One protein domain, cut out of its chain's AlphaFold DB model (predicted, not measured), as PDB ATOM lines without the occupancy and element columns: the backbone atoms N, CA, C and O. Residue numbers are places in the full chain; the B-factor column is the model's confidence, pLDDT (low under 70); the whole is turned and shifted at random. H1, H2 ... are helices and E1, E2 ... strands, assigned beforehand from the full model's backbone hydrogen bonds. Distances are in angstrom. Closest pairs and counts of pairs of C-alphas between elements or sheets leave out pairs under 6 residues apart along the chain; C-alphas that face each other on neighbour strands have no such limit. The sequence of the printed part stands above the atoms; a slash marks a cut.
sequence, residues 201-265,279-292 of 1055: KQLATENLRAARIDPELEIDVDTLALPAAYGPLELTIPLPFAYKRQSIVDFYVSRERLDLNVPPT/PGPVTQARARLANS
ATOM      1  N   LYS A 201     -41.449 -34.993 -33.466       90.56
ATOM      2  CA  LYS A 201     -41.172 -33.622 -33.013       90.56
ATOM      3  C   LYS A 201     -39.682 -33.317 -32.836       90.56
ATOM      4  O   LYS A 201     -39.246 -32.239 -33.239       90.56
ATOM      5  N   GLN A 202     -38.894 -34.222 -32.247       91.50
ATOM      6  CA  GLN A 202     -37.441 -34.020 -32.119       91.50
ATOM      7  C   GLN A 202     -36.787 -33.913 -33.495       91.50
ATOM      8  O   GLN A 202     -36.041 -32.968 -33.738       91.50
ATOM      9  N   LEU A 203     -37.139 -34.820 -34.408       92.62
ATOM     10  CA  LEU A 203     -36.583 -34.828 -35.755       92.62
ATOM     11  C   LEU A 203     -36.991 -33.576 -36.541       92.62
ATOM     12  O   LEU A 203     -36.143 -32.915 -37.133       92.62
ATOM     13  N   ALA A 204     -38.262 -33.169 -36.455       91.94
ATOM     14  CA  ALA A 204     -38.731 -31.914 -37.037       91.94
ATOM     15  C   ALA A 204     -37.958 -30.708 -36.481       91.94
ATOM     16  O   ALA A 204     -37.521 -29.853 -37.246       91.94
ATOM     17  N   THR A 205     -37.732 -30.659 -35.164       92.69
ATOM     18  CA  THR A 205     -36.961 -29.592 -34.504       92.69
ATOM     19  C   THR A 205     -35.523 -29.535 -35.024       92.69
ATOM     20  O   THR A 205     -35.015 -28.455 -35.332       92.69
ATOM     21  N   GLU A 206     -34.852 -30.683 -35.118       92.06
ATOM     22  CA  GLU A 206     -33.474 -30.793 -35.608       92.06
ATOM     23  C   GLU A 206     -33.365 -30.374 -37.078       92.06
ATOM     24  O   GLU A 206     -32.501 -29.562 -37.418       92.06
ATOM     25  N   ASN A 207     -34.291 -30.833 -37.922       91.44
ATOM     26  CA  ASN A 207     -34.360 -30.478 -39.337       91.44
ATOM     27  C   ASN A 207     -34.602 -28.984 -39.554       91.44
ATOM     28  O   ASN A 207     -33.915 -28.350 -40.355       91.44
ATOM     29  N   LEU A 208     -35.543 -28.397 -38.807       90.38
ATOM     30  CA  LEU A 208     -35.835 -26.963 -38.865       90.38
ATOM     31  C   LEU A 208     -34.611 -26.144 -38.442       90.38
ATOM     32  O   LEU A 208     -34.199 -25.236 -39.167       90.38
ATOM     33  N   ARG A 209     -33.940 -26.523 -37.346       91.69
ATOM     34  CA  ARG A 209     -32.693 -25.875 -36.906       91.69
ATOM     35  C   ARG A 209     -31.574 -26.007 -37.940       91.69
ATOM     36  O   ARG A 209     -30.882 -25.024 -38.206       91.69
ATOM     37  N   ALA A 210     -31.410 -27.174 -38.565       88.38
ATOM     38  CA  ALA A 210     -30.436 -27.388 -39.641       88.38
ATOM     39  C   ALA A 210     -30.745 -26.527 -40.884       88.38
ATOM     40  O   ALA A 210     -29.837 -25.985 -41.529       88.38
ATOM     41  N   ALA A 211     -32.031 -26.315 -41.172       86.81
ATOM     42  CA  ALA A 211     -32.513 -25.390 -42.192       86.81
ATOM     43  C   ALA A 211     -32.439 -23.906 -41.773       86.81
ATOM     44  O   ALA A 211     -32.689 -23.037 -42.605       86.81
ATOM     45  N   ARG A 212     -32.012 -23.605 -40.534       88.44
ATOM     46  CA  ARG A 212     -31.977 -22.262 -39.917       88.44
ATOM     47  C   ARG A 212     -33.359 -21.611 -39.783       88.44
ATOM     48  O   ARG A 212     -33.484 -20.394 -39.893       88.44
ATOM     49  N   ILE A 213     -34.377 -22.426 -39.545       86.25
ATOM     50  CA  ILE A 213     -35.739 -22.011 -39.214       86.25
ATOM     51  C   ILE A 213     -35.914 -22.188 -37.703       86.25
ATOM     52  O   ILE A 213     -35.542 -23.229 -37.160       86.25
ATOM     53  N   ASP A 214     -36.448 -21.173 -37.021       85.44
ATOM     54  CA  ASP A 214     -36.771 -21.281 -35.598       85.44
ATOM     55  C   ASP A 214     -37.965 -22.238 -35.418       85.44
ATOM     56  O   ASP A 214     -39.051 -21.921 -35.904       85.44
ATOM     57  N   PRO A 215     -37.797 -23.409 -34.772       89.75
ATOM     58  CA  PRO A 215     -38.874 -24.384 -34.601       89.75
ATOM     59  C   PRO A 215     -40.044 -23.870 -33.753       89.75
ATOM     60  O   PRO A 215     -41.150 -24.395 -33.884       89.75
ATOM     61  N   GLU A 216     -39.820 -22.847 -32.923       89.75
ATOM     62  CA  GLU A 216     -40.851 -22.243 -32.072       89.75
ATOM     63  C   GLU A 216     -41.562 -21.065 -32.753       89.75
ATOM     64  O   GLU A 216     -42.453 -20.463 -32.158       89.75
ATOM     65  N   LEU A 217     -41.201 -20.734 -34.000       85.31
ATOM     66  CA  LEU A 217     -41.886 -19.694 -34.761       85.31
ATOM     67  C   LEU A 217     -43.369 -20.048 -34.893       85.31
ATOM     68  O   LEU A 217     -43.720 -21.080 -35.467       85.31
ATOM     69  N   GLU A 218     -44.233 -19.184 -34.373       83.06
ATOM     70  CA  GLU A 218     -45.676 -19.348 -34.476       83.06
ATOM     71  C   GLU A 218     -46.164 -18.902 -35.862       83.06
ATOM     72  O   GLU A 218     -45.799 -17.836 -36.357       83.06
ATOM     73  N   ILE A 219     -47.002 -19.724 -36.492       78.38
ATOM     74  CA  ILE A 219     -47.670 -19.426 -37.756       78.38
ATOM     75  C   ILE A 219     -49.186 -19.524 -37.586       78.38
ATOM     76  O   ILE A 219     -49.697 -20.360 -36.833       78.38
ATOM     77  N   ASP A 220     -49.912 -18.665 -38.296       74.94
ATOM     78  CA  ASP A 220     -51.367 -18.740 -38.377       74.94
ATOM     79  C   ASP A 220     -51.760 -19.805 -39.414       74.94
ATOM     80  O   ASP A 220     -51.330 -19.767 -40.569       74.94
ATOM     81  N   VAL A 221     -52.546 -20.795 -38.980       71.00
ATOM     82  CA  VAL A 221     -52.993 -21.918 -39.816       71.00
ATOM     83  C   VAL A 221     -54.500 -21.813 -40.010       71.00
ATOM     84  O   VAL A 221     -55.288 -22.318 -39.212       71.00
ATOM     85  N   ASP A 222     -54.897 -21.157 -41.097       67.62
ATOM     86  CA  ASP A 222     -56.309 -20.878 -41.388       67.62
ATOM     87  C   ASP A 222     -57.011 -22.038 -42.121       67.62
ATOM     88  O   ASP A 222     -58.238 -22.068 -42.251       67.62
ATOM     89  N   THR A 223     -56.241 -23.017 -42.607       65.19
ATOM     90  CA  THR A 223     -56.754 -24.125 -43.415       65.19
ATOM     91  C   THR A 223     -56.123 -25.474 -43.069       65.19
ATOM     92  O   THR A 223     -54.930 -25.596 -42.774       65.19
ATOM     93  N   LEU A 224     -56.932 -26.532 -43.149       63.34
ATOM     94  CA  LEU A 224     -56.504 -27.926 -43.081       63.34
ATOM     95  C   LEU A 224     -56.591 -28.534 -44.484       63.34
ATOM     96  O   LEU A 224     -57.689 -28.651 -45.015       63.34
ATOM     97  N   ALA A 225     -55.468 -28.946 -45.075       62.41
ATOM     98  CA  ALA A 225     -55.515 -29.771 -46.281       62.41
ATOM     99  C   ALA A 225     -55.621 -31.242 -45.873       62.41
ATOM    100  O   ALA A 225     -54.777 -31.749 -45.130       62.41
ATOM    101  N   LEU A 226     -56.669 -31.910 -46.342       57.66
ATOM    102  CA  LEU A 226     -56.821 -33.354 -46.278       57.66
ATOM    103  C   LEU A 226     -56.465 -33.920 -47.661       57.66
ATOM    104  O   LEU A 226     -57.164 -33.606 -48.629       57.66
ATOM    105  N   PRO A 227     -55.404 -34.734 -47.791       54.78
ATOM    106  CA  PRO A 227     -55.116 -35.406 -49.055       54.78
ATOM    107  C   PRO A 227     -56.249 -36.393 -49.361       54.78
ATOM    108  O   PRO A 227     -56.656 -37.109 -48.444       54.78
ATOM    109  N   ALA A 228     -56.766 -36.428 -50.597       53.97
ATOM    110  CA  ALA A 228     -57.766 -37.406 -51.040       53.97
ATOM    111  C   ALA A 228     -57.175 -38.829 -51.120       53.97
ATOM    112  O   ALA A 228     -56.015 -39.008 -51.479       53.97
ATOM    113  N   ALA A 229     -57.980 -39.854 -50.812       41.56
ATOM    114  CA  ALA A 229     -57.496 -41.228 -50.631       41.56
ATOM    115  C   ALA A 229     -57.067 -41.832 -51.965       41.56
ATOM    116  O   ALA A 229     -56.239 -42.734 -52.000       41.56
ATOM    117  N   TYR A 230     -57.612 -41.295 -53.058       40.94
ATOM    118  CA  TYR A 230     -57.350 -41.720 -54.419       40.94
ATOM    119  C   TYR A 230     -57.334 -40.485 -55.337       40.94
ATOM    120  O   TYR A 230     -58.377 -40.045 -55.816       40.94
ATOM    121  N   GLY A 231     -56.155 -39.897 -55.569       48.47
ATOM    122  CA  GLY A 231     -55.943 -38.847 -56.580       48.47
ATOM    123  C   GLY A 231     -55.215 -37.587 -56.082       48.47
ATOM    124  O   GLY A 231     -54.960 -37.451 -54.892       48.47
ATOM    125  N   PRO A 232     -54.882 -36.638 -56.986       51.16
ATOM    126  CA  PRO A 232     -54.103 -35.431 -56.671       51.16
ATOM    127  C   PRO A 232     -54.915 -34.328 -55.962       51.16
ATOM    128  O   PRO A 232     -54.458 -33.192 -55.863       51.16
ATOM    129  N   LEU A 233     -56.146 -34.622 -55.541       45.41
ATOM    130  CA  LEU A 233     -57.057 -33.641 -54.959       45.41
ATOM    131  C   LEU A 233     -56.740 -33.451 -53.468       45.41
ATOM    132  O   LEU A 233     -56.841 -34.388 -52.683       45.41
ATOM    133  N   GLU A 234     -56.391 -32.230 -53.069       56.50
ATOM    134  CA  GLU A 234     -56.316 -31.826 -51.661       56.50
ATOM    135  C   GLU A 234     -57.592 -31.073 -51.282       56.50
ATOM    136  O   GLU A 234     -57.885 -29.997 -51.811       56.50
ATOM    137  N   LEU A 235     -58.374 -31.629 -50.356       58.97
ATOM    138  CA  LEU A 235     -59.546 -30.949 -49.819       58.97
ATOM    139  C   LEU A 235     -59.079 -29.963 -48.745       58.97
ATOM    140  O   LEU A 235     -58.631 -30.368 -47.675       58.97
ATOM    141  N   THR A 236     -59.177 -28.666 -49.025       62.34
ATOM    142  CA  THR A 236     -58.816 -27.618 -48.064       62.34
ATOM    143  C   THR A 236     -60.048 -27.221 -47.258       62.34
ATOM    144  O   THR A 236     -60.950 -26.570 -47.782       62.34
ATOM    145  N   ILE A 237     -60.103 -27.619 -45.988       65.12
ATOM    146  CA  ILE A 237     -61.181 -27.251 -45.069       65.12
ATOM    147  C   ILE A 237     -60.747 -25.997 -44.298       65.12
ATOM    148  O   ILE A 237     -59.721 -26.042 -43.610       65.12
ATOM    149  N   PRO A 238     -61.484 -24.875 -44.382       61.28
ATOM    150  CA  PRO A 238     -61.248 -23.741 -43.499       61.28
ATOM    151  C   PRO A 238     -61.534 -24.175 -42.059       61.28
ATOM    152  O   PRO A 238     -62.588 -24.748 -41.791       61.28
ATOM    153  N   LEU A 239     -60.603 -23.936 -41.136       63.00
ATOM    154  CA  LEU A 239     -60.807 -24.254 -39.722       63.00
ATOM    155  C   LEU A 239     -61.527 -23.059 -39.065       63.00
ATOM    156  O   LEU A 239     -60.893 -22.028 -38.847       63.00
ATOM    157  N   PRO A 240     -62.838 -23.142 -38.753       48.94
ATOM    158  CA  PRO A 240     -63.611 -21.995 -38.255       48.94
ATOM    159  C   PRO A 240     -63.172 -21.541 -36.852       48.94
ATOM    160  O   PRO A 240     -63.419 -20.402 -36.464       48.94
ATOM    161  N   PHE A 241     -62.466 -22.409 -36.123       54.81
ATOM    162  CA  PHE A 241     -61.787 -22.117 -34.862       54.81
ATOM    163  C   PHE A 241     -60.271 -22.172 -35.080       54.81
ATOM    164  O   PHE A 241     -59.583 -23.012 -34.507       54.81
ATOM    165  N   ALA A 242     -59.757 -21.344 -35.994       48.38
ATOM    166  CA  ALA A 242     -58.340 -21.323 -36.336       48.38
ATOM    167  C   ALA A 242     -57.484 -21.181 -35.067       48.38
ATOM    168  O   ALA A 242     -57.615 -20.207 -34.317       48.38
ATOM    169  N   TYR A 243     -56.605 -22.163 -34.845       55.94
ATOM    170  CA  TYR A 243     -55.481 -22.079 -33.920       55.94
ATOM    171  C   TYR A 243     -54.553 -20.977 -34.435       55.94
ATOM    172  O   TYR A 243     -53.572 -21.240 -35.128       55.94
ATOM    173  N   LYS A 244     -54.905 -19.721 -34.149       58.62
ATOM    174  CA  LYS A 244     -53.992 -18.598 -34.318       58.62
ATOM    175  C   LYS A 244     -52.799 -18.922 -33.441       58.62
ATOM    176  O   LYS A 244     -52.989 -19.036 -32.230       58.62
ATOM    177  N   ARG A 245     -51.627 -19.082 -34.062       69.19
ATOM    178  CA  ARG A 245     -50.350 -19.466 -33.440       69.19
ATOM    179  C   ARG A 245     -50.152 -20.964 -33.184       69.19
ATOM    180  O   ARG A 245     -50.178 -21.436 -32.050       69.19
ATOM    181  N   GLN A 246     -49.882 -21.720 -34.246       79.62
ATOM    182  CA  GLN A 246     -49.248 -23.035 -34.127       79.62
ATOM    183  C   GLN A 246     -47.731 -22.891 -34.300       79.62
ATOM    184  O   GLN A 246     -47.292 -22.205 -35.216       79.62
ATOM    185  N   SER A 247     -46.922 -23.571 -33.481       87.69
ATOM    186  CA  SER A 247     -45.476 -23.649 -33.732       87.69
ATOM    187  C   SER A 247     -45.191 -24.310 -35.092       87.69
ATOM    188  O   SER A 247     -45.861 -25.271 -35.495       87.69
ATOM    189  N   ILE A 248     -44.179 -23.828 -35.813       86.31
ATOM    190  CA  ILE A 248     -43.804 -24.372 -37.124       86.31
ATOM    191  C   ILE A 248     -43.333 -25.830 -37.027       86.31
ATOM    192  O   ILE A 248     -43.516 -26.595 -37.976       86.31
ATOM    193  N   VAL A 249     -42.794 -26.252 -35.875       90.69
ATOM    194  CA  VAL A 249     -42.472 -27.661 -35.615       90.69
ATOM    195  C   VAL A 249     -43.725 -28.532 -35.566       90.69
ATOM    196  O   VAL A 249     -43.768 -29.556 -36.245       90.69
ATOM    197  N   ASP A 250     -44.771 -28.125 -34.843       86.19
ATOM    198  CA  ASP A 250     -46.012 -28.903 -34.777       86.19
ATOM    199  C   ASP A 250     -46.735 -28.886 -36.135       86.19
ATOM    200  O   ASP A 250     -47.394 -29.858 -36.517       86.19
ATOM    201  N   PHE A 251     -46.598 -27.796 -36.898       85.06
ATOM    202  CA  PHE A 251     -47.091 -27.733 -38.270       85.06
ATOM    203  C   PHE A 251     -46.357 -28.732 -39.174       85.06
ATOM    204  O   PHE A 251     -47.015 -29.527 -39.849       85.06
ATOM    205  N   TYR A 252     -45.021 -28.755 -39.132       88.75
ATOM    206  CA  TYR A 252     -44.198 -29.660 -39.935       88.75
ATOM    207  C   TYR A 252     -44.459 -31.134 -39.602       88.75
ATOM    208  O   TYR A 252     -44.646 -31.930 -40.519       88.75
ATOM    209  N   VAL A 253     -44.572 -31.479 -38.313       88.12
ATOM    210  CA  VAL A 253     -44.975 -32.828 -37.871       88.12
ATOM    211  C   VAL A 253     -46.314 -33.222 -38.487       88.12
ATOM    212  O   VAL A 253     -46.443 -34.294 -39.068       88.12
ATOM    213  N   SER A 254     -47.297 -32.321 -38.443       81.56
ATOM    214  CA  SER A 254     -48.656 -32.637 -38.881       81.56
ATOM    215  C   SER A 254     -48.879 -32.708 -40.389       81.56
ATOM    216  O   SER A 254     -49.837 -33.340 -40.831       81.56
ATOM    217  N   ARG A 255     -48.059 -32.002 -41.170       81.31
ATOM    218  CA  ARG A 255     -48.162 -31.957 -42.634       81.31
ATOM    219  C   ARG A 255     -47.155 -32.878 -43.312       81.31
ATOM    220  O   ARG A 255     -47.198 -32.993 -44.530       81.31
ATOM    221  N   GLU A 256     -46.219 -33.455 -42.552       85.25
ATOM    222  CA  GLU A 256     -45.060 -34.249 -43.004       85.25
ATOM    223  C   GLU A 256     -44.093 -33.502 -43.947       85.25
ATOM    224  O   GLU A 256     -42.962 -33.930 -44.175       85.25
ATOM    225  N   ARG A 257     -44.519 -32.356 -44.484       85.19
ATOM    226  CA  ARG A 257     -43.827 -31.467 -45.408       85.19
ATOM    227  C   ARG A 257     -44.061 -30.030 -44.980       85.19
ATOM    228  O   ARG A 257     -45.182 -29.639 -44.660       85.19
ATOM    229  N   LEU A 258     -43.005 -29.228 -45.021       80.88
ATOM    230  CA  LEU A 258     -43.108 -27.794 -44.806       80.88
ATOM    231  C   LEU A 258     -43.235 -27.091 -46.162       80.88
ATOM    232  O   LEU A 258     -42.234 -26.852 -46.845       80.88
ATOM    233  N   ASP A 259     -44.463 -26.769 -46.577       72.38
ATOM    234  CA  ASP A 259     -44.661 -25.949 -47.771       72.38
ATOM    235  C   ASP A 259     -44.455 -24.462 -47.454       72.38
ATOM    236  O   ASP A 259     -45.364 -23.747 -47.043       72.38
ATOM    237  N   LEU A 260     -43.226 -23.992 -47.669       66.38
ATOM    238  CA  LEU A 260     -42.845 -22.589 -47.497       66.38
ATOM    239  C   LEU A 260     -43.425 -21.639 -48.567       66.38
ATOM    240  O   LEU A 260     -43.136 -20.445 -48.513       66.38
ATOM    241  N   ASN A 261     -44.199 -22.128 -49.550       61.38
ATOM    242  CA  ASN A 261     -44.836 -21.269 -50.559       61.38
ATOM    243  C   ASN A 261     -46.088 -20.554 -50.039       61.38
ATOM    244  O   ASN A 261     -46.577 -19.646 -50.707       61.38
ATOM    245  N   VAL A 262     -46.618 -20.958 -48.882       57.97
ATOM    246  CA  VAL A 262     -47.680 -20.220 -48.201       57.97
ATOM    247  C   VAL A 262     -46.987 -19.162 -47.339       57.97
ATOM    248  O   VAL A 262     -46.409 -19.523 -46.310       57.97
ATOM    249  N   PRO A 263     -46.950 -17.878 -47.750       55.88
ATOM    250  CA  PRO A 263     -46.402 -16.845 -46.888       55.88
ATOM    251  C   PRO A 263     -47.244 -16.828 -45.606       55.88
ATOM    252  O   PRO A 263     -48.472 -16.768 -45.711       55.88
ATOM    253  N   PRO A 264     -46.635 -16.908 -44.410       55.81
ATOM    254  CA  PRO A 264     -47.398 -16.743 -43.184       55.81
ATOM    255  C   PRO A 264     -48.074 -15.376 -43.257       55.81
ATOM    256  O   PRO A 264     -47.402 -14.369 -43.500       55.81
ATOM    257  N   THR A 265     -49.397 -15.333 -43.107       54.69
ATOM    258  CA  THR A 265     -50.114 -14.064 -42.994       54.69
ATOM    259  C   THR A 265     -49.540 -13.375 -41.756       54.69
ATOM    260  O   THR A 265     -49.669 -13.928 -40.664       54.69
ATOM    261  N   PRO A 279     -36.371 -14.622 -52.056       56.34
ATOM    262  CA  PRO A 279     -36.630 -15.966 -52.588       56.34
ATOM    263  C   PRO A 279     -35.459 -16.956 -52.404       56.34
ATOM    264  O   PRO A 279     -35.678 -18.161 -52.323       56.34
ATOM    265  N   GLY A 280     -34.214 -16.477 -52.279       65.56
ATOM    266  CA  GLY A 280     -33.021 -17.331 -52.129       65.56
ATOM    267  C   GLY A 280     -32.958 -18.158 -50.826       65.56
ATOM    268  O   GLY A 280     -32.721 -19.366 -50.894       65.56
ATOM    269  N   PRO A 281     -33.167 -17.552 -49.640       66.69
ATOM    270  CA  PRO A 281     -33.214 -18.258 -48.355       66.69
ATOM    271  C   PRO A 281     -34.260 -19.377 -48.270       66.69
ATOM    272  O   PRO A 281     -33.955 -20.445 -47.742       66.69
ATOM    273  N   VAL A 282     -35.455 -19.178 -48.836       65.56
ATOM    274  CA  VAL A 282     -36.538 -20.180 -48.831       65.56
ATOM    275  C   VAL A 282     -36.170 -21.401 -49.674       65.56
ATOM    276  O   VAL A 282     -36.346 -22.536 -49.231       65.56
ATOM    277  N   THR A 283     -35.593 -21.199 -50.863       70.31
ATOM    278  CA  THR A 283     -35.115 -22.305 -51.708       70.31
ATOM    279  C   THR A 283     -33.982 -23.086 -51.034       70.31
ATOM    280  O   THR A 283     -33.976 -24.315 -51.088       70.31
ATOM    281  N   GLN A 284     -33.054 -22.405 -50.350       72.50
ATOM    282  CA  GLN A 284     -31.975 -23.068 -49.603       72.50
ATOM    283  C   GLN A 284     -32.483 -23.834 -48.377       72.50
ATOM    284  O   GLN A 284     -31.981 -24.919 -48.098       72.50
ATOM    285  N   ALA A 285     -33.468 -23.296 -47.654       74.75
ATOM    286  CA  ALA A 285     -34.091 -23.981 -46.527       74.75
ATOM    287  C   ALA A 285     -34.875 -25.218 -46.994       74.75
ATOM    288  O   ALA A 285     -34.701 -26.297 -46.434       74.75
ATOM    289  N   ARG A 286     -35.645 -25.103 -48.087       75.75
ATOM    290  CA  ARG A 286     -36.359 -26.232 -48.705       75.75
ATOM    291  C   ARG A 286     -35.406 -27.326 -49.189       75.75
ATOM    292  O   ARG A 286     -35.695 -28.491 -48.984       75.75
ATOM    293  N   ALA A 287     -34.262 -26.966 -49.773       78.19
ATOM    294  CA  ALA A 287     -33.254 -27.942 -50.196       78.19
ATOM    295  C   ALA A 287     -32.590 -28.695 -49.022       78.19
ATOM    296  O   ALA A 287     -31.941 -29.714 -49.249       78.19
ATOM    297  N   ARG A 288     -32.712 -28.190 -47.784       79.88
ATOM    298  CA  ARG A 288     -32.156 -28.807 -46.568       79.88
ATOM    299  C   ARG A 288     -33.164 -29.638 -45.780       79.88
ATOM    300  O   ARG A 288     -32.737 -30.481 -45.001       79.88
ATOM    301  N   LEU A 289     -34.460 -29.390 -45.951       84.62
ATOM    302  CA  LEU A 289     -35.517 -30.207 -45.361       84.62
ATOM    303  C   LEU A 289     -35.768 -31.417 -46.264       84.62
ATOM    304  O   LEU A 289     -35.806 -31.276 -47.487       84.62
ATOM    305  N   ALA A 290     -35.954 -32.607 -45.695       75.75
ATOM    306  CA  ALA A 290     -36.331 -33.748 -46.515       75.75
ATOM    307  C   ALA A 290     -37.716 -33.596 -47.135       75.75
ATOM    308  O   ALA A 290     -38.605 -32.915 -46.620       75.75
ATOM    309  N   ASN A 291     -37.904 -34.348 -48.219       78.62
ATOM    310  CA  ASN A 291     -39.171 -34.462 -48.926       78.62
ATOM    311  C   ASN A 291     -40.301 -35.038 -48.057       78.62
ATOM    312  O   ASN A 291     -41.458 -34.892 -48.429       78.62
ATOM    313  N   SER A 292     -40.001 -35.724 -46.954       88.31
ATOM    314  CA  SER A 292     -40.986 -36.296 -46.032       88.31
ATOM    315  C   SER A 292     -40.334 -36.460 -44.662       88.31
ATOM    316  O   SER A 292     -39.351 -37.190 -44.519       88.31
TER     317      SER A 292
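Overview. This is residues 201 to 265 and 279 to 292 of the 1055 residues of an uncharacterized protein of Bordetella genomosp. 9 (UniProt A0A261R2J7). Look for a two-strand hairpin, E1 and E2, at one side, helices H1 and H3 at the other, and the short helix H2 in the middle. The contacts are few: H2 packs on H1, while the hairpin stands across a gap from H2, and two unnamed runs of chain, paired briefly with each other, lead to the hairpin and back. The printed part has 79 residues, of which under half, 36, are in named elements, in the order H1, E1, E2, H2, H3; the class is mixed, helices and strands, and the sheet E1 - E2 is antiparallel. The whole is compact, with a radius of gyration of the C-alphas of 13.1 A and spans of 31 by 29 by 27 A.

Along the chain. Find C-alpha 201 at (-41.172, -33.622, -33.013); from there H1 runs through residues 201 to 210, 14.1 A. Next come E1, residues 223 to 227, 12.7 A, and E2, residues 234 to 238, 12.5 A. H2 is residues 248 to 255, 10.3 A. H3, residues 279 to 286, 11.0 A, ends with C-alpha 286 at (-36.359, -26.232, -48.705).

Arrangement. H1 and H2 touch, closest at the C-alphas of Ala 204 and Val 249, 5.8 A apart, at a steep tilt of 61 degrees, opposite ways. H1 and H3 are near each other, with 5 pairs of C-alphas within 10 A; H2 and H3 are apart. In the hairpin, look at N 226 and O 235, 2.8 A apart, within hydrogen-bond range. E1 and H2 are only just apart, closest 8.5 A. Residues 218 to 219 pair antiparallel with residues 246 to 247. In H1, H2 and H3 every O i to N i+4 pair is within hydrogen-bond range.

Size, cuts and confidence. The C-alphas of Arg 212 and Tyr 230 are the two farthest apart, 35.1 A. Residues 266 to 278 are not printed, and C-alphas 265 and 279 are 16.7 A apart across this cut. Of the links printed whole, H1 to E1 is long, with 12 residues. The mean pLDDT of the printed part is 72.8, and residues 222 to 245, 260 to 265 and 279 to 282 are under 70.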